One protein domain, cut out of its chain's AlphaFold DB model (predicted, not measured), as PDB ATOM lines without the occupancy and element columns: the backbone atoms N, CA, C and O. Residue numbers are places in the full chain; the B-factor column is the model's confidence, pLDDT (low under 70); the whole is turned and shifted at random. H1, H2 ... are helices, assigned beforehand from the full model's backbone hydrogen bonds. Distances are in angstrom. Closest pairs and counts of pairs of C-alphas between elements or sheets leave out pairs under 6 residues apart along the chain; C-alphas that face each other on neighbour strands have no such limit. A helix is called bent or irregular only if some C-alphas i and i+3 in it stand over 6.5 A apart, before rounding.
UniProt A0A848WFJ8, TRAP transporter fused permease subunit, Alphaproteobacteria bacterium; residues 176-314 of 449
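What this domain is: This is residues 176 to 314 of the 449 residues of the protein "TRAP transporter fused permease subunit" of Alphaproteobacteria bacterium (UniProt A0A848WFJ8). You are looking at an elongated helical body built along one long bent helix, H3, with shorter helices crossing it. H1, H2 and H8 pack round H3a and the first part of H3b, while H6 and H7 pack on H3b farther along, and the short H4 and H5 lie with their loops near its far end. The printed part has 139 residues with eight named helices, H1 to H8 in order, and no named strand, and its class is all helix. It is compact, with a radius of gyration of the C-alphas of 16.0 A, and spans 52 by 27 by 23 A.

Where its parts are: Find C-alpha 176 at (20.139, -24.350, -6.456); there H1 begins, and it runs to residue 188 over 18.1 A. H2 follows as residues 192 to 206, 20.5 A long. H3, residues 212 to 242, was assigned as one helix by its hydrogen bonds but is bent: C-alphas 222 and 225 are 7.3 A apart. Its arms are H3a, residues 212 to 222, 15.4 A, and H3b, residues 225 to 242, 26.0 A, with a kink of 27 degrees near residue 232. Find C-alpha 242 at (51.861, -29.448, 9.850), where H3b ends. Then come H4, residues 247 to 251, H5, residues 259 to 263, H6, residues 270 to 278, and H7, residues 282 to 292. H8, residues 295 to 312, runs 25.7 A to C-alpha 312 at (18.654, -20.851, 13.757).

How they stand to each other: Begin at H3, the hub, which touches five other helices; its arms stand at a steep tilt of 47 degrees. H1 touches H3b with residues 181 to 185 alone, closest at the C-alphas of Ala 181 and Ala 226, 4.9 A. H2 and H3b touch at a shallow tilt of 4 degrees, opposite ways, closest at the C-alphas of Ile 192 and Leu 230, 6.6 A. H8 touches H3b at a steep tilt of 44 degrees, closest at the C-alphas of Ala 228 and Leu 302, 5.1 A. H6 touches H3b, closest at the C-alphas of Val 237 and Ala 273, 5.2 A. H7 touches H3b, closest at the C-alphas of Ala 232 and Arg 289, 7.0 A. H5 and H6 only just touch, with 3 pairs of C-alphas within 8 A, the closest being Leu 260 and Leu 276, 6.5 A. H4 is close to but not clearly touching H7. Every O i to N i+4 pair is within hydrogen-bond range in H1, H2, H3a, H4, H6 and H8; the counts are 12 of 14 in H3b, 5 of 7 in H7 and 0 of 1 in H5, where 1 of 2 O i to N i+3 pairs is within range.

The domain as a whole: The two C-alphas farthest apart are those of Gly 209 and Val 266, 52.7 A. The printed part has no cut, and no link is long. The mean pLDDT of the printed part is 88.6; look for the one residue under 70 at Gly 209.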
ATOM      1  N   LEU A 176      20.292 -25.598  -7.206       80.00
ATOM      2  CA  LEU A 176      20.139 -24.350  -6.456       80.00
ATOM      3  C   LEU A 176      20.688 -24.469  -5.027       80.00
ATOM      4  O   LEU A 176      21.299 -23.521  -4.536       80.00
ATOM      5  N   ALA A 177      20.548 -25.636  -4.387       72.56
ATOM      6  CA  ALA A 177      21.169 -25.899  -3.084       72.56
ATOM      7  C   ALA A 177      22.691 -25.691  -3.112       72.56
ATOM      8  O   ALA A 177      23.239 -25.046  -2.219       72.56
ATOM      9  N   ASN A 178      23.354 -26.176  -4.166       75.81
ATOM     10  CA  ASN A 178      24.793 -26.002  -4.336       75.81
ATOM     11  C   ASN A 178      25.148 -24.526  -4.559       75.81
ATOM     12  O   ASN A 178      26.096 -24.018  -3.972       75.81
ATOM     13  N   GLY A 179      24.334 -23.805  -5.338       81.44
ATOM     14  CA  GLY A 179      24.487 -22.363  -5.534       81.44
ATOM     15  C   GLY A 179      24.455 -21.575  -4.221       81.44
ATOM     16  O   GLY A 179      25.360 -20.786  -3.961       81.44
ATOM     17  N   PHE A 180      23.469 -21.823  -3.352       80.50
ATOM     18  CA  PHE A 180      23.400 -21.170  -2.037       80.50
ATOM     19  C   PHE A 180      24.566 -21.559  -1.124       80.50
ATOM     20  O   PHE A 180      25.125 -20.691  -0.451       80.50
ATOM     21  N   ALA A 181      24.968 -22.831  -1.129       77.81
ATOM     22  CA  ALA A 181      26.125 -23.291  -0.373       77.81
ATOM     23  C   ALA A 181      27.415 -22.572  -0.812       77.81
ATOM     24  O   ALA A 181      28.174 -22.094   0.033       77.81
ATOM     25  N   LEU A 182      27.618 -22.418  -2.125       79.19
ATOM     26  CA  LEU A 182      28.727 -21.663  -2.709       79.19
ATOM     27  C   LEU A 182      28.663 -20.176  -2.357       79.19
ATOM     28  O   LEU A 182      29.687 -19.603  -2.000       79.19
ATOM     29  N   MET A 183      27.483 -19.552  -2.408       86.69
ATOM     30  CA  MET A 183      27.315 -18.148  -2.015       86.69
ATOM     31  C   MET A 183      27.703 -17.932  -0.552       86.69
ATOM     32  O   MET A 183      28.447 -17.003  -0.252       86.69
ATOM     33  N   ILE A 184      27.258 -18.808   0.358       86.69
ATOM     34  CA  ILE A 184      27.645 -18.741   1.774       86.69
ATOM     35  C   ILE A 184      29.157 -18.920   1.912       86.69
ATOM     36  O   ILE A 184      29.799 -18.113   2.582       86.69
ATOM     37  N   ALA A 185      29.745 -19.925   1.260       79.81
ATOM     38  CA  ALA A 185      31.183 -20.174   1.320       79.81
ATOM     39  C   ALA A 185      31.993 -18.962   0.818       79.81
ATOM     40  O   ALA A 185      32.848 -18.453   1.543       79.81
ATOM     41  N   GLN A 186      31.656 -18.426  -0.358       83.69
ATOM     42  CA  GLN A 186      32.330 -17.277  -0.966       83.69
ATOM     43  C   GLN A 186      32.162 -15.997  -0.147       83.69
ATOM     44  O   GLN A 186      33.131 -15.281   0.088       83.69
ATOM     45  N   TRP A 187      30.948 -15.688   0.310       88.81
ATOM     46  CA  TRP A 187      30.700 -14.467   1.082       88.81
ATOM     47  C   TRP A 187      31.250 -14.560   2.504       88.81
ATOM     48  O   TRP A 187      31.613 -13.542   3.085       88.81
ATOM     49  N   SER A 188      31.347 -15.772   3.060       88.94
ATOM     50  CA  SER A 188      31.955 -15.989   4.373       88.94
ATOM     51  C   SER A 188      33.476 -15.855   4.369       88.94
ATOM     52  O   SER A 188      34.044 -15.623   5.434       88.94
ATOM     53  N   GLN A 189      34.136 -15.984   3.206       84.12
ATOM     54  CA  GLN A 189      35.601 -15.924   3.075       84.12
ATOM     55  C   GLN A 189      36.315 -16.873   4.063       84.12
ATOM     56  O   GLN A 189      37.316 -16.518   4.682       84.12
ATOM     57  N   GLY A 190      35.747 -18.064   4.287       80.44
ATOM     58  CA  GLY A 190      36.264 -19.051   5.244       80.44
ATOM     59  C   GLY A 190      35.958 -18.757   6.721       80.44
ATOM     60  O   GLY A 190      36.307 -19.551   7.592       80.44
ATOM     61  N   SER A 191      35.295 -17.643   7.044       88.44
ATOM     62  CA  SER A 191      34.924 -17.299   8.420       88.44
ATOM     63  C   SER A 191      33.617 -17.969   8.837       88.44
ATOM     64  O   SER A 191      32.529 -17.579   8.403       88.44
ATOM     65  N   ILE A 192      33.711 -18.914   9.777       91.38
ATOM     66  CA  ILE A 192      32.549 -19.590  10.376       91.38
ATOM     67  C   ILE A 192      31.570 -18.572  10.985       91.38
ATOM     68  O   ILE A 192      30.357 -18.732  10.856       91.38
ATOM     69  N   LEU A 193      32.066 -17.488  11.598       93.31
ATOM     70  CA  LEU A 193      31.206 -16.459  12.196       93.31
ATOM     71  C   LEU A 193      30.346 -15.762  11.137       93.31
ATOM     72  O   LEU A 193      29.144 -15.589  11.337       93.31
ATOM     73  N   ILE A 194      30.953 -15.376  10.012       93.69
ATOM     74  CA  ILE A 194      30.232 -14.721   8.916       93.69
ATOM     75  C   ILE A 194      29.229 -15.704   8.308       93.69
ATOM     76  O   ILE A 194      28.078 -15.329   8.097       93.69
ATOM     77  N   ALA A 195      29.615 -16.967   8.109       93.19
ATOM     78  CA  ALA A 195      28.709 -18.002   7.618       93.19
ATOM     79  C   ALA A 195      27.481 -18.173   8.531       93.19
ATOM     80  O   ALA A 195      26.353 -18.134   8.049       93.19
ATOM     81  N   VAL A 196      27.673 -18.275   9.851       94.94
ATOM     82  CA  VAL A 196      26.573 -18.369  10.826       94.94
ATOM     83  C   VAL A 196      25.659 -17.141  10.771       94.94
ATOM     84  O   VAL A 196      24.440 -17.293  10.821       94.94
ATOM     85  N   ILE A 197      26.214 -15.932  10.627       94.12
ATOM     86  CA  ILE A 197      25.423 -14.698  10.486       94.12
ATOM     87  C   ILE A 197      24.605 -14.717   9.190       94.12
ATOM     88  O   ILE A 197      23.414 -14.416   9.221       94.12
ATOM     89  N   LEU A 198      25.210 -15.099   8.062       92.94
ATOM     90  CA  LEU A 198      24.509 -15.218   6.782       92.94
ATOM     91  C   LEU A 198      23.371 -16.240   6.872       92.94
ATOM     92  O   LEU A 198      22.253 -15.946   6.457       92.94
ATOM     93  N   ILE A 199      23.621 -17.400   7.482       92.94
ATOM     94  CA  ILE A 199      22.607 -18.440   7.693       92.94
ATOM     95  C   ILE A 199      21.485 -17.931   8.607       92.94
ATOM     96  O   ILE A 199      20.321 -18.203   8.332       92.94
ATOM     97  N   ALA A 200      21.797 -17.159   9.652       92.00
ATOM     98  CA  ALA A 200      20.792 -16.557  10.531       92.00
ATOM     99  C   ALA A 200      19.918 -15.517   9.801       92.00
ATOM    100  O   ALA A 200      18.712 -15.436  10.020       92.00
ATOM    101  N   LEU A 201      20.501 -14.731   8.893       89.62
ATOM    102  CA  LEU A 201      19.737 -13.797   8.060       89.62
ATOM    103  C   LEU A 201      18.825 -14.543   7.082       89.62
ATOM    104  O   LEU A 201      17.644 -14.214   6.959       89.62
ATOM    105  N   VAL A 202      19.351 -15.580   6.427       87.06
ATOM    106  CA  VAL A 202      18.571 -16.452   5.543       87.06
ATOM    107  C   VAL A 202      17.453 -17.145   6.329       87.06
ATOM    108  O   VAL A 202      16.326 -17.206   5.842       87.06
ATOM    109  N   SER A 203      17.709 -17.600   7.560       88.75
ATOM    110  CA  SER A 203      16.691 -18.247   8.397       88.75
ATOM    111  C   SER A 203      15.581 -17.297   8.819       88.75
ATOM    112  O   SER A 203      14.422 -17.706   8.844       88.75
ATOM    113  N   LEU A 204      15.892 -16.027   9.085       87.25
ATOM    114  CA  LEU A 204      14.883 -15.022   9.406       87.25
ATOM    115  C   LEU A 204      13.957 -14.742   8.213       87.25
ATOM    116  O   LEU A 204      12.743 -14.642   8.393       87.25
ATOM    117  N   VAL A 205      14.518 -14.648   7.001       83.25
ATOM    118  CA  VAL A 205      13.756 -14.387   5.768       83.25
ATOM    119  C   VAL A 205      12.930 -15.604   5.361       83.25
ATOM    120  O   VAL A 205      11.723 -15.488   5.156       83.25
ATOM    121  N   LEU A 206      13.556 -16.781   5.275       79.69
ATOM    122  CA  LEU A 206      12.878 -18.017   4.873       79.69
ATOM    123  C   LEU A 206      11.907 -18.517   5.944       79.69
ATOM    124  O   LEU A 206      10.878 -19.100   5.620       79.69
ATOM    125  N   GLY A 207      12.203 -18.273   7.220       74.19
ATOM    126  CA  GLY A 207      11.350 -18.649   8.344       74.19
ATOM    127  C   GLY A 207      10.070 -17.818   8.462       74.19
ATOM    128  O   GLY A 207       9.242 -18.114   9.325       74.19
ATOM    129  N   MET A 208       9.881 -16.790   7.628       75.44
ATOM    130  CA  MET A 208       8.668 -15.980   7.622       75.44
ATOM    131  C   MET A 208       7.465 -16.792   7.132       75.44
ATOM    132  O   MET A 208       7.339 -17.113   5.956       75.44
ATOM    133  N   GLY A 209       6.551 -17.110   8.051       66.44
ATOM    134  CA  GLY A 209       5.298 -17.806   7.738       66.44
ATOM    135  C   GLY A 209       5.415 -19.327   7.595       66.44
ATOM    136  O   GLY A 209       4.402 -19.985   7.363       66.44
ATOM    137  N   LEU A 210       6.608 -19.902   7.782       76.19
ATOM    138  CA  LEU A 210       6.805 -21.350   7.830       76.19
ATOM    139  C   LEU A 210       6.739 -21.869   9.275       76.19
ATOM    140  O   LEU A 210       7.283 -21.244  10.186       76.19
ATOM    141  N   PRO A 211       6.144 -23.050   9.514       79.12
ATOM    142  CA  PRO A 211       6.383 -23.794  10.739       79.12
ATOM    143  C   PRO A 211       7.867 -24.132  10.875       79.12
ATOM    144  O   PRO A 211       8.545 -24.414   9.888       79.12
ATOM    145  N   VAL A 212       8.341 -24.200  12.113       83.62
ATOM    146  CA  VAL A 212       9.735 -24.503  12.458       83.62
ATOM    147  C   VAL A 212      10.313 -25.689  11.694       83.62
ATOM    148  O   VAL A 212      11.402 -25.596  11.138       83.62
ATOM    149  N   THR A 213       9.590 -26.808  11.646       83.06
ATOM    150  CA  THR A 213      10.073 -28.017  10.971       83.06
ATOM    151  C   THR A 213      10.315 -27.773   9.481       83.06
ATOM    152  O   THR A 213      11.294 -28.270   8.940       83.06
ATOM    153  N   ALA A 214       9.463 -26.982   8.819       81.94
ATOM    154  CA  ALA A 214       9.662 -26.615   7.419       81.94
ATOM    155  C   ALA A 214      10.840 -25.658   7.240       81.94
ATOM    156  O   ALA A 214      11.649 -25.872   6.341       81.94
ATOM    157  N   ALA A 215      10.965 -24.653   8.114       86.88
ATOM    158  CA  ALA A 215      12.110 -23.747   8.103       86.88
ATOM    159  C   ALA A 215      13.424 -24.531   8.249       86.88
ATOM    160  O   ALA A 215      14.349 -24.325   7.468       86.88
ATOM    161  N   TYR A 216      13.476 -25.490   9.183       90.50
ATOM    162  CA  TYR A 216      14.621 -26.379   9.357       90.50
ATOM    163  C   TYR A 216      14.922 -27.198   8.102       90.50
ATOM    164  O   TYR A 216      16.071 -27.209   7.673       90.50
ATOM    165  N   ILE A 217      13.921 -27.851   7.496       86.62
ATOM    166  CA  ILE A 217      14.141 -28.647   6.280       86.62
ATOM    167  C   ILE A 217      14.795 -27.778   5.206       86.62
ATOM    168  O   ILE A 217      15.883 -28.109   4.744       86.62
ATOM    169  N   VAL A 218      14.187 -26.635   4.875       85.44
ATOM    170  CA  VAL A 218      14.695 -25.738   3.829       85.44
ATOM    171  C   VAL A 218      16.111 -25.253   4.154       85.44
ATOM    172  O   VAL A 218      17.001 -25.367   3.316       85.44
ATOM    173  N   LEU A 219      16.356 -24.769   5.374       89.50
ATOM    174  CA  LEU A 219      17.685 -24.291   5.765       89.50
ATOM    175  C   LEU A 219      18.733 -25.407   5.771       89.50
ATOM    176  O   LEU A 219      19.872 -25.171   5.382       89.50
ATOM    177  N   SER A 220      18.377 -26.615   6.210       89.81
ATOM    178  CA  SER A 220      19.326 -27.729   6.291       89.81
ATOM    179  C   SER A 220      19.828 -28.129   4.907       89.81
ATOM    180  O   SER A 220      21.030 -28.286   4.726       89.81
ATOM    181  N   ILE A 221      18.939 -28.159   3.911       85.44
ATOM    182  CA  ILE A 221      19.283 -28.449   2.517       85.44
ATOM    183  C   ILE A 221      20.210 -27.372   1.942       85.44
ATOM    184  O   ILE A 221      21.173 -27.686   1.249       85.44
ATOM    185  N   LEU A 222      19.925 -26.099   2.227       86.88
ATOM    186  CA  LEU A 222      20.638 -24.973   1.618       86.88
ATOM    187  C   LEU A 222      21.961 -24.629   2.318       86.88
ATOM    188  O   LEU A 222      22.863 -24.088   1.685       86.88
ATOM    189  N   SER A 223      22.068 -24.859   3.629       90.12
ATOM    190  CA  SER A 223      23.134 -24.277   4.459       90.12
ATOM    191  C   SER A 223      23.963 -25.291   5.242       90.12
ATOM    192  O   SER A 223      25.133 -25.016   5.513       90.12
ATOM    193  N   ALA A 224      23.412 -26.453   5.613       90.81
ATOM    194  CA  ALA A 224      24.158 -27.413   6.431       90.81
ATOM    195  C   ALA A 224      25.402 -27.981   5.715       90.81
ATOM    196  O   ALA A 224      26.448 -28.037   6.364       90.81
ATOM    197  N   PRO A 225      25.370 -28.324   4.406       87.06
ATOM    198  CA  PRO A 225      26.565 -28.788   3.697       87.06
ATOM    199  C   PRO A 225      27.690 -27.747   3.664       87.06
ATOM    200  O   PRO A 225      28.849 -28.085   3.899       87.06
ATOM    201  N   ALA A 226      27.352 -26.473   3.434       88.56
ATOM    202  CA  ALA A 226      28.326 -25.381   3.419       88.56
ATOM    203  C   ALA A 226      29.003 -25.220   4.785       88.56
ATOM    204  O   ALA A 226      30.227 -25.144   4.874       88.56
ATOM    205  N   LEU A 227      28.205 -25.218   5.855       92.38
ATOM    206  CA  LEU A 227      28.712 -25.056   7.211       92.38
ATOM    207  C   LEU A 227      29.541 -26.266   7.669       92.38
ATOM    208  O   LEU A 227      30.591 -26.079   8.274       92.38
ATOM    209  N   ALA A 228      29.117 -27.491   7.343       92.06
ATOM    210  CA  ALA A 228      29.890 -28.702   7.627       92.06
ATOM    211  C   ALA A 228      31.238 -28.701   6.886       92.06
ATOM    212  O   ALA A 228      32.257 -29.065   7.467       92.06
ATOM    213  N   GLY A 229      31.252 -28.239   5.629       89.56
ATOM    214  CA  GLY A 229      32.476 -28.049   4.854       89.56
ATOM    215  C   GLY A 229      33.432 -27.052   5.507       89.56
ATOM    216  O   GLY A 229      34.590 -27.389   5.720       89.56
ATOM    217  N   LEU A 230      32.936 -25.877   5.908       90.38
ATOM    218  CA  LEU A 230      33.743 -24.855   6.590       90.38
ATOM    219  C   LEU A 230      34.316 -25.339   7.932       90.38
ATOM    220  O   LEU A 230      35.436 -24.983   8.287       90.38
ATOM    221  N   LEU A 231      33.563 -26.150   8.681       92.06
ATOM    222  CA  LEU A 231      34.055 -26.766   9.918       92.06
ATOM    223  C   LEU A 231      35.180 -27.774   9.631       92.06
ATOM    224  O   LEU A 231      36.203 -27.766  10.316       92.06
ATOM    225  N   ALA A 232      35.023 -28.598   8.591       92.06
ATOM    226  CA  ALA A 232      36.040 -29.557   8.159       92.06
ATOM    227  C   ALA A 232      37.314 -28.875   7.627       92.06
ATOM    228  O   ALA A 232      38.422 -29.352   7.877       92.06
ATOM    229  N   ASP A 233      37.166 -27.736   6.949       90.50
ATOM    230  CA  ASP A 233      38.281 -26.946   6.420       90.50
ATOM    231  C   ASP A 233      39.227 -26.463   7.525       90.50
ATOM    232  O   ASP A 233      40.428 -26.356   7.290       90.50
ATOM    233  N   GLY A 234      38.728 -26.242   8.748       87.12
ATOM    234  CA  GLY A 234      39.568 -25.909   9.902       87.12
ATOM    235  C   GLY A 234      40.626 -26.978  10.195       87.12
ATOM    236  O   GLY A 234      41.804 -26.652  10.331       87.12
ATOM    237  N   ILE A 235      40.228 -28.255  10.204       90.12
ATOM    238  CA  ILE A 235      41.162 -29.381  10.379       90.12
ATOM    239  C   ILE A 235      42.093 -29.498   9.173       90.12
ATOM    240  O   ILE A 235      43.290 -29.719   9.334       90.12
ATOM    241  N   LEU A 236      41.561 -29.325   7.961       91.06
ATOM    242  CA  LEU A 236      42.362 -29.409   6.741       91.06
ATOM    243  C   LEU A 236      43.489 -28.367   6.730       91.06
ATOM    244  O   LEU A 236      44.621 -28.683   6.369       91.06
ATOM    245  N   VAL A 237      43.196 -27.144   7.179       91.62
ATOM    246  CA  VAL A 237      44.188 -26.076   7.353       91.62
ATOM    247  C   VAL A 237      45.257 -26.488   8.366       91.62
ATOM    248  O   VAL A 237      46.439 -26.326   8.077       91.62
ATOM    249  N   GLU A 238      44.887 -27.053   9.517       91.56
ATOM    250  CA  GLU A 238      45.862 -27.529  10.512       91.56
ATOM    251  C   GLU A 238      46.755 -28.656   9.970       91.56
ATOM    252  O   GLU A 238      47.970 -28.638  10.177       91.56
ATOM    253  N   MET A 239      46.184 -29.605   9.224       92.06
ATOM    254  CA  MET A 239      46.949 -30.671   8.566       92.06
ATOM    255  C   MET A 239      47.944 -30.107   7.546       92.06
ATOM    256  O   MET A 239      49.095 -30.532   7.515       92.06
ATOM    257  N   LEU A 240      47.534 -29.122   6.742       93.50
ATOM    258  CA  LEU A 240      48.402 -28.468   5.756       93.50
ATOM    259  C   LEU A 240      49.511 -27.632   6.400       93.50
ATOM    260  O   LEU A 240      50.607 -27.562   5.850       93.50
ATOM    261  N   VAL A 241      49.253 -27.018   7.557       94.62
ATOM    262  CA  VAL A 241      50.285 -26.300   8.319       94.62
ATOM    263  C   VAL A 241      51.353 -27.266   8.828       94.62
ATOM    264  O   VAL A 241      52.542 -26.983   8.698       94.62
ATOM    265  N   ASN A 242      50.940 -28.422   9.353       93.56
ATOM    266  CA  ASN A 242      51.861 -29.448   9.850       93.56
ATOM    267  C   ASN A 242      52.551 -30.252   8.730       93.56
ATOM    268  O   ASN A 242      53.615 -30.819   8.961       93.56
ATOM    269  N   GLY A 243      51.959 -30.281   7.534       91.56
ATOM    270  CA  GLY A 243      52.404 -31.087   6.399       91.56
ATOM    271  C   GLY A 243      51.760 -32.477   6.383       91.56
ATOM    272  O   GLY A 243      51.643 -33.149   7.407       91.56
ATOM    273  N   ILE A 244      51.338 -32.923   5.198       92.06
ATOM    274  CA  ILE A 244      50.708 -34.231   4.984       92.06
ATOM    275  C   ILE A 244      51.771 -35.218   4.501       92.06
ATOM    276  O   ILE A 244      52.162 -35.216   3.335       92.06
ATOM    277  N   SER A 245      52.240 -36.073   5.409       88.88
ATOM    278  CA  SER A 245      53.333 -37.013   5.135       88.88
ATOM    279  C   SER A 245      52.932 -38.210   4.273       88.88
ATOM    280  O   SER A 245      53.801 -38.825   3.662       88.88
ATOM    281  N   ASP A 246      51.647 -38.578   4.247       90.44
ATOM    282  CA  ASP A 246      51.153 -39.683   3.422       90.44
ATOM    283  C   ASP A 246      51.095 -39.254   1.939       90.44
ATOM    284  O   ASP A 246      50.308 -38.365   1.589       90.44
ATOM    285  N   PRO A 247      51.879 -39.888   1.042       87.25
ATOM    286  CA  PRO A 247      51.886 -39.552  -0.378       87.25
ATOM    287  C   PRO A 247      50.520 -39.706  -1.055       87.25
ATOM    288  O   PRO A 247      50.212 -38.946  -1.972       87.25
ATOM    289  N   ALA A 248      49.690 -40.661  -0.616       89.50
ATOM    290  CA  ALA A 248      48.363 -40.877  -1.188       89.50
ATOM    291  C   ALA A 248      47.412 -39.723  -0.841       89.50
ATOM    292  O   ALA A 248      46.657 -39.263  -1.697       89.50
ATOM    293  N   GLN A 249      47.487 -39.215   0.391       89.94
ATOM    294  CA  GLN A 249      46.702 -38.063   0.832       89.94
ATOM    295  C   GLN A 249      47.200 -36.761   0.198       89.94
ATOM    296  O   GLN A 249      46.394 -35.955  -0.264       89.94
ATOM    297  N   ALA A 250      48.519 -36.565   0.111       88.00
ATOM    298  CA  ALA A 250      49.099 -35.393  -0.540       88.00
ATOM    299  C   ALA A 250      48.744 -35.330  -2.037       88.00
ATOM    300  O   ALA A 250      48.440 -34.257  -2.560       88.00
ATOM    301  N   ALA A 251      48.698 -36.482  -2.719       89.50
ATOM    302  CA  ALA A 251      48.314 -36.573  -4.128       89.50
ATOM    303  C   ALA A 251      46.872 -36.113  -4.406       89.50
ATOM    304  O   ALA A 251      46.577 -35.710  -5.531       89.50
ATOM    305  N   MET A 252      45.987 -36.086  -3.401       89.19
ATOM    306  CA  MET A 252      44.619 -35.575  -3.563       89.19
ATOM    307  C   MET A 252      44.584 -34.083  -3.928       89.19
ATOM    308  O   MET A 252      43.622 -33.619  -4.537       89.19
ATOM    309  N   PHE A 253      45.649 -33.336  -3.619       89.81
ATOM    310  CA  PHE A 253      45.790 -31.926  -3.989       89.81
ATOM    311  C   PHE A 253      46.408 -31.715  -5.376       89.81
ATOM    312  O   PHE A 253      46.488 -30.578  -5.826       89.81
ATOM    313  N   ALA A 254      46.817 -32.770  -6.089       86.06
ATOM    314  CA  ALA A 254      47.503 -32.637  -7.379       86.06
ATOM    315  C   ALA A 254      46.642 -31.983  -8.475       86.06
ATOM    316  O   ALA A 254      47.179 -31.405  -9.415       86.06
ATOM    317  N   LEU A 255      45.313 -32.070  -8.354       84.62
ATOM    318  CA  LEU A 255      44.354 -31.439  -9.269       84.62
ATOM    319  C   LEU A 255      43.987 -30.003  -8.868       84.62
ATOM    320  O   LEU A 255      43.175 -29.368  -9.539       84.62
ATOM    321  N   VAL A 256      44.543 -29.498  -7.767       88.06
ATOM    322  CA  VAL A 256      44.308 -28.131  -7.308       88.06
ATOM    323  C   VAL A 256      45.257 -27.206  -8.059       88.06
ATOM    324  O   VAL A 256      46.475 -27.338  -7.969       88.06
ATOM    325  N   ASP A 257      44.696 -26.249  -8.791       88.19
ATOM    326  CA  ASP A 257      45.472 -25.251  -9.524       88.19
ATOM    327  C   ASP A 257      46.025 -24.188  -8.560       88.19
ATOM    328  O   ASP A 257      45.443 -23.121  -8.359       88.19
ATOM    329  N   SER A 258      47.113 -24.525  -7.862       89.38
ATOM    330  CA  SER A 258      47.784 -23.619  -6.934       89.38
ATOM    331  C   SER A 258      49.271 -23.948  -6.780       89.38
ATOM    332  O   SER A 258      49.633 -25.109  -6.571       89.38
ATOM    333  N   PRO A 259      50.163 -22.937  -6.766       89.62
ATOM    334  CA  PRO A 259      51.587 -23.157  -6.511       89.62
ATOM    335  C   PRO A 259      51.858 -23.697  -5.095       89.62
ATOM    336  O   PRO A 259      52.920 -24.263  -4.840       89.62
ATOM    337  N   LEU A 260      50.903 -23.551  -4.168       92.00
ATOM    338  CA  LEU A 260      51.020 -24.024  -2.788       92.00
ATOM    339  C   LEU A 260      50.914 -25.550  -2.668       92.00
ATOM    340  O   LEU A 260      51.328 -26.102  -1.649       92.00
ATOM    341  N   VAL A 261      50.441 -26.246  -3.710       90.19
ATOM    342  CA  VAL A 261      50.365 -27.718  -3.734       90.19
ATOM    343  C   VAL A 261      51.741 -28.355  -3.520       90.19
ATOM    344  O   VAL A 261      51.855 -29.367  -2.833       90.19
ATOM    345  N   ALA A 262      52.812 -27.714  -3.997       89.19
ATOM    346  CA  ALA A 262      54.182 -28.184  -3.788       89.19
ATOM    347  C   ALA A 262      54.600 -28.233  -2.302       89.19
ATOM    348  O   ALA A 262      55.511 -28.977  -1.944       89.19
ATOM    349  N   LYS A 263      53.940 -27.457  -1.432       91.06
ATOM    350  CA  LYS A 263      54.224 -27.393   0.010       91.06
ATOM    351  C   LYS A 263      53.361 -28.341   0.847       91.06
ATOM    352  O   LYS A 263      53.634 -28.501   2.032       91.06
ATOM    353  N   VAL A 264      52.360 -29.002   0.255       90.62
ATOM    354  CA  VAL A 264      51.399 -29.873   0.964       90.62
ATOM    355  C   VAL A 264      52.098 -30.942   1.808       90.62
ATOM    356  O   VAL A 264      51.696 -31.176   2.943       90.62
ATOM    357  N   GLY A 265      53.169 -31.551   1.288       89.12
ATOM    358  CA  GLY A 265      53.901 -32.604   1.999       89.12
ATOM    359  C   GLY A 265      54.880 -32.114   3.071       89.12
ATOM    360  O   GLY A 265      55.245 -32.882   3.954       89.12
ATOM    361  N   VAL A 266      55.319 -30.853   3.002       90.31
ATOM    362  CA  VAL A 266      56.367 -30.297   3.884       90.31
ATOM    363  C   VAL A 266      55.773 -29.442   5.007       90.31
ATOM    364  O   VAL A 266      56.390 -29.290   6.056       90.31
ATOM    365  N   GLY A 267      54.578 -28.898   4.789       91.81
ATOM    366  CA  GLY A 267      53.962 -27.902   5.656       91.81
ATOM    367  C   GLY A 267      54.061 -26.498   5.062       91.81
ATOM    368  O   GLY A 267      54.951 -26.185   4.264       91.81
ATOM    369  N   MET A 268      53.119 -25.637   5.433       95.12
ATOM    370  CA  MET A 268      53.048 -24.247   4.976       95.12
ATOM    371  C   MET A 268      52.577 -23.312   6.094       95.12
ATOM    372  O   MET A 268      52.147 -23.754   7.156       95.12
ATOM    373  N   SER A 269      52.674 -21.999   5.887       95.38
ATOM    374  CA  SER A 269      52.158 -21.041   6.869       95.38
ATOM    375  C   SER A 269      50.628 -21.112   6.975       95.38
ATOM    376  O   SER A 269      49.939 -21.538   6.048       95.38
ATOM    377  N   LEU A 270      50.074 -20.652   8.103       91.62
ATOM    378  CA  LEU A 270      48.621 -20.621   8.320       91.62
ATOM    379  C   LEU A 270      47.879 -19.824   7.236       91.62
ATOM    380  O   LEU A 270      46.764 -20.180   6.858       91.62
ATOM    381  N   GLU A 271      48.485 -18.743   6.748       91.31
ATOM    382  CA  GLU A 271      47.912 -17.920   5.684       91.31
ATOM    383  C   GLU A 271      47.895 -18.677   4.353       91.31
ATOM    384  O   GLU A 271      46.840 -18.791   3.738       91.31
ATOM    385  N   GLU A 272      49.014 -19.303   3.975       92.19
ATOM    386  CA  GLU A 272      49.099 -20.138   2.772       92.19
ATOM    387  C   GLU A 272      48.106 -21.306   2.813       92.19
ATOM    388  O   GLU A 272      47.391 -21.542   1.840       92.19
ATOM    389  N   ALA A 273      47.994 -21.996   3.950       91.50
ATOM    390  CA  ALA A 273      47.045 -23.093   4.117       91.50
ATOM    391  C   ALA A 273      45.594 -22.617   3.940       91.50
ATOM    392  O   ALA A 273      44.816 -23.253   3.229       91.50
ATOM    393  N   ARG A 274      45.230 -21.465   4.520       89.38
ATOM    394  CA  ARG A 274      43.900 -20.862   4.338       89.38
ATOM    395  C   ARG A 274      43.643 -20.457   2.892       89.38
ATOM    396  O   ARG A 274      42.536 -20.667   2.407       89.38
ATOM    397  N   THR A 275      44.640 -19.910   2.200       89.00
ATOM    398  CA  THR A 275      44.526 -19.562   0.778       89.00
ATOM    399  C   THR A 275      44.329 -20.804  -0.084       89.00
ATOM    400  O   THR A 275      43.463 -20.803  -0.955       89.00
ATOM    401  N   LEU A 276      45.084 -21.878   0.172       89.75
ATOM    402  CA  LEU A 276      44.955 -23.127  -0.572       89.75
ATOM    403  C   LEU A 276      43.572 -23.756  -0.367       89.75
ATOM    404  O   LEU A 276      42.916 -24.091  -1.348       89.75
ATOM    405  N   VAL A 277      43.111 -23.869   0.883       89.06
ATOM    406  CA  VAL A 277      41.800 -24.455   1.209       89.06
ATOM    407  C   VAL A 277      40.649 -23.584   0.704       89.06
ATOM    408  O   VAL A 277      39.715 -24.100   0.099       89.06
ATOM    409  N   GLY A 278      40.730 -22.262   0.878       83.19
ATOM    410  CA  GLY A 278      39.715 -21.323   0.388       83.19
ATOM    411  C   GLY A 278      39.625 -21.250  -1.141       83.19
ATOM    412  O   GLY A 278      38.581 -20.880  -1.672       83.19
ATOM    413  N   GLY A 279      40.698 -21.621  -1.844       83.50
ATOM    414  CA  GLY A 279      40.741 -21.730  -3.301       83.50
ATOM    415  C   GLY A 279      40.261 -23.075  -3.854       83.50
ATOM    416  O   GLY A 279      40.190 -23.219  -5.074       83.50
ATOM    417  N   LEU A 280      39.936 -24.060  -3.004       85.81
ATOM    418  CA  LEU A 280      39.492 -25.373  -3.470       85.81
ATOM    419  C   LEU A 280      38.136 -25.269  -4.186       85.81
ATOM    420  O   LEU A 280      37.151 -24.823  -3.588       85.81
ATOM    421  N   PRO A 281      38.032 -25.757  -5.436       83.88
ATOM    422  CA  PRO A 281      36.740 -26.004  -6.055       83.88
ATOM    423  C   PRO A 281      35.899 -26.926  -5.169       83.88
ATOM    424  O   PRO A 281      36.403 -27.922  -4.645       83.88
ATOM    425  N   PHE A 282      34.606 -26.626  -5.034       76.94
ATOM    426  CA  PHE A 282      33.701 -27.373  -4.154       76.94
ATOM    427  C   PHE A 282      33.705 -28.882  -4.440       76.94
ATOM    428  O   PHE A 282      33.781 -29.680  -3.510       76.94
ATOM    429  N   GLU A 283      33.730 -29.264  -5.717       81.50
ATOM    430  CA  GLU A 283      33.784 -30.667  -6.148       81.50
ATOM    431  C   GLU A 283      35.052 -31.384  -5.662       81.50
ATOM    432  O   GLU A 283      34.989 -32.520  -5.197       81.50
ATOM    433  N   LEU A 284      36.208 -30.709  -5.698       86.62
ATOM    434  CA  LEU A 284      37.455 -31.267  -5.168       86.62
ATOM    435  C   LEU A 284      37.415 -31.354  -3.644       86.62
ATOM    436  O   LEU A 284      37.849 -32.351  -3.074       86.62
ATOM    437  N   ALA A 285      36.838 -30.357  -2.971       85.56
ATOM    438  CA  ALA A 285      36.701 -30.371  -1.520       85.56
ATOM    439  C   ALA A 285      35.817 -31.536  -1.021       85.56
ATOM    440  O   ALA A 285      36.085 -32.094   0.044       85.56
ATOM    441  N   LEU A 286      34.801 -31.947  -1.795       82.56
ATOM    442  CA  LEU A 286      33.975 -33.127  -1.498       82.56
ATOM    443  C   LEU A 286      34.746 -34.452  -1.584       82.56
ATOM    444  O   LEU A 286      34.342 -35.418  -0.942       82.56
ATOM    445  N   VAL A 287      35.846 -34.499  -2.338       88.50
ATOM    446  CA  VAL A 287      36.706 -35.687  -2.466       88.50
ATOM    447  C   VAL A 287      37.861 -35.647  -1.464       88.50
ATOM    448  O   VAL A 287      38.150 -36.647  -0.811       88.50
ATOM    449  N   ILE A 288      38.495 -34.483  -1.295       90.56
ATOM    450  CA  ILE A 288      39.656 -34.298  -0.415       90.56
ATOM    451  C   ILE A 288      39.266 -34.495   1.054       90.56
ATOM    452  O   ILE A 288      39.950 -35.221   1.774       90.56
ATOM    453  N   ARG A 289      38.160 -33.895   1.522       92.12
ATOM    454  CA  ARG A 289      37.796 -33.951   2.950       92.12
ATOM    455  C   ARG A 289      37.572 -35.390   3.445       92.12
ATOM    456  O   ARG A 289      38.201 -35.738   4.441       92.12
ATOM    457  N   PRO A 290      36.771 -36.254   2.782       90.50
ATOM    458  CA  PRO A 290      36.599 -37.646   3.213       90.50
ATOM    459  C   PRO A 290      37.857 -38.509   3.099       90.50
ATOM    460  O   PRO A 290      37.957 -39.514   3.793       90.50
ATOM    461  N   ALA A 291      38.806 -38.140   2.234       89.75
ATOM    462  CA  ALA A 291      40.065 -38.867   2.088       89.75
ATOM    463  C   ALA A 291      41.071 -38.551   3.211       89.75
ATOM    464  O   ALA A 291      41.909 -39.390   3.541       89.75
ATOM    465  N   LEU A 292      41.011 -37.341   3.780       90.75
ATOM    466  CA  LEU A 292      41.975 -36.872   4.780       90.75
ATOM    467  C   LEU A 292      41.436 -36.884   6.211       90.75
ATOM    468  O   LEU A 292      42.201 -37.083   7.151       90.75
ATOM    469  N   ILE A 293      40.138 -36.651   6.388       91.81
ATOM    470  CA  ILE A 293      39.516 -36.489   7.703       91.81
ATOM    471  C   ILE A 293      38.763 -37.770   8.058       91.81
ATOM    472  O   ILE A 293      38.011 -38.310   7.248       91.81
ATOM    473  N   ALA A 294      38.936 -38.229   9.299       91.62
ATOM    474  CA  ALA A 294      38.266 -39.420   9.807       91.62
ATOM    475  C   ALA A 294      36.727 -39.323   9.657       91.62
ATOM    476  O   ALA A 294      36.152 -38.262   9.946       91.62
ATOM    477  N   PRO A 295      36.039 -40.411   9.252       90.38
ATOM    478  CA  PRO A 295      34.589 -40.410   9.046       90.38
ATOM    479  C   PRO A 295      33.793 -39.957  10.273       90.38
ATOM    480  O   PRO A 295      32.799 -39.247  10.140       90.38
ATOM    481  N   GLU A 296      34.238 -40.320  11.476       89.88
ATOM    482  CA  GLU A 296      33.585 -39.970  12.738       89.88
ATOM    483  C   GLU A 296      33.588 -38.454  12.968       89.88
ATOM    484  O   GLU A 296      32.581 -37.877  13.382       89.88
ATOM    485  N   THR A 297      34.698 -37.792  12.637       90.69
ATOM    486  CA  THR A 297      34.848 -36.338  12.751       90.69
ATOM    487  C   THR A 297      33.976 -35.613  11.730       90.69
ATOM    488  O   THR A 297      33.311 -34.633  12.067       90.69
ATOM    489  N   LEU A 298      33.904 -36.122  10.495       91.50
ATOM    490  CA  LEU A 298      33.019 -35.576   9.462       91.50
ATOM    491  C   LEU A 298      31.542 -35.717   9.840       91.50
ATOM    492  O   LEU A 298      30.774 -34.770   9.661       91.50
ATOM    493  N   LEU A 299      31.146 -36.856  10.417       91.31
ATOM    494  CA  LEU A 299      29.801 -37.042  10.969       91.31
ATOM    495  C   LEU A 299      29.527 -36.071  12.127       91.31
ATOM    496  O   LEU A 299      28.428 -35.522  12.215       91.31
ATOM    497  N   GLY A 300      30.526 -35.812  12.975       92.81
ATOM    498  CA  GLY A 300      30.463 -34.793  14.022       92.81
ATOM    499  C   GLY A 300      30.195 -33.394  13.462       92.81
ATOM    500  O   GLY A 300      29.250 -32.734  13.891       92.81
ATOM    501  N   PHE A 301      30.950 -32.954  12.452       94.19
ATOM    502  CA  PHE A 301      30.730 -31.654  11.806       94.19
ATOM    503  C   PHE A 301      29.394 -31.560  11.080       94.19
ATOM    504  O   PHE A 301      28.732 -30.521  11.144       94.19
ATOM    505  N   LEU A 302      28.961 -32.647  10.439       93.88
ATOM    506  CA  LEU A 302      27.642 -32.726   9.826       93.88
ATOM    507  C   LEU A 302      26.541 -32.529  10.873       93.88
ATOM    508  O   LEU A 302      25.613 -31.749  10.644       93.88
ATOM    509  N   LEU A 303      26.655 -33.186  12.031       95.56
ATOM    510  CA  LEU A 303      25.718 -33.027  13.141       95.56
ATOM    511  C   LEU A 303      25.729 -31.601  13.693       95.56
ATOM    512  O   LEU A 303      24.667 -31.004  13.856       95.56
ATOM    513  N   THR A 304      26.911 -31.034  13.936       96.31
ATOM    514  CA  THR A 304      27.082 -29.651  14.402       96.31
ATOM    515  C   THR A 304      26.416 -28.663  13.450       96.31
ATOM    516  O   THR A 304      25.653 -27.804  13.891       96.31
ATOM    517  N   ALA A 305      26.628 -28.812  12.140       95.94
ATOM    518  CA  ALA A 305      26.009 -27.958  11.135       95.94
ATOM    519  C   ALA A 305      24.475 -28.063  11.151       95.94
ATOM    520  O   ALA A 305      23.784 -27.043  11.141       95.94
ATOM    521  N   HIS A 306      23.931 -29.281  11.243       95.94
ATOM    522  CA  HIS A 306      22.486 -29.488  11.335       95.94
ATOM    523  C   HIS A 306      21.900 -28.949  12.643       95.94
ATOM    524  O   HIS A 306      20.816 -28.373  12.613       95.94
ATOM    525  N   LEU A 307      22.601 -29.065  13.775       96.06
ATOM    526  CA  LEU A 307      22.177 -28.474  15.047       96.06
ATOM    527  C   LEU A 307      22.189 -26.945  14.984       96.06
ATOM    528  O   LEU A 307      21.206 -26.325  15.378       96.06
ATOM    529  N   ILE A 308      23.232 -26.326  14.426       96.69
ATOM    530  CA  ILE A 308      23.276 -24.871  14.219       96.69
ATOM    531  C   ILE A 308      22.077 -24.416  13.388       96.69
ATOM    532  O   ILE A 308      21.336 -23.522  13.796       96.69
ATOM    533  N   VAL A 309      21.836 -25.073  12.254       95.12
ATOM    534  CA  VAL A 309      20.708 -24.754  11.377       95.12
ATOM    535  C   VAL A 309      19.363 -25.006  12.068       95.12
ATOM    536  O   VAL A 309      18.448 -24.190  11.960       95.12
ATOM    537  N   PHE A 310      19.235 -26.094  12.828       94.44
ATOM    538  CA  PHE A 310      18.031 -26.409  13.591       94.44
ATOM    539  C   PHE A 310      17.718 -25.338  14.638       94.44
ATOM    540  O   PHE A 310      16.566 -24.920  14.747       94.44
ATOM    541  N   TRP A 311      18.725 -24.830  15.345       95.12
ATOM    542  CA  TRP A 311      18.563 -23.741  16.309       95.12
ATOM    543  C   TRP A 311      18.240 -22.408  15.624       95.12
ATOM    544  O   TRP A 311      17.304 -21.722  16.030       95.12
ATOM    545  N   LEU A 312      18.932 -22.066  14.534       94.12
ATOM    546  CA  LEU A 312      18.654 -20.851  13.757       94.12
ATOM    547  C   LEU A 312      17.286 -20.874  13.065       94.12
ATOM    548  O   LEU A 312      16.686 -19.820  12.862       94.12
ATOM    549  N   SER A 313      16.743 -22.054  12.756       92.12
ATOM    550  CA  SER A 313      15.377 -22.190  12.227       92.12
ATOM    551  C   SER A 313      14.292 -21.806  13.242       92.12
ATOM    552  O   SER A 313      13.157 -21.533  12.858       92.12
ATOM    553  N   GLN A 314      14.635 -21.742  14.535       91.81
ATOM    554  CA  GLN A 314      13.728 -21.282  15.586       91.81
ATOM    555  C   GLN A 314      13.673 -19.757  15.691       91.81
ATOM    556  O   GLN A 314      12.770 -19.222  16.339       91.81
TER     557      GLN A 314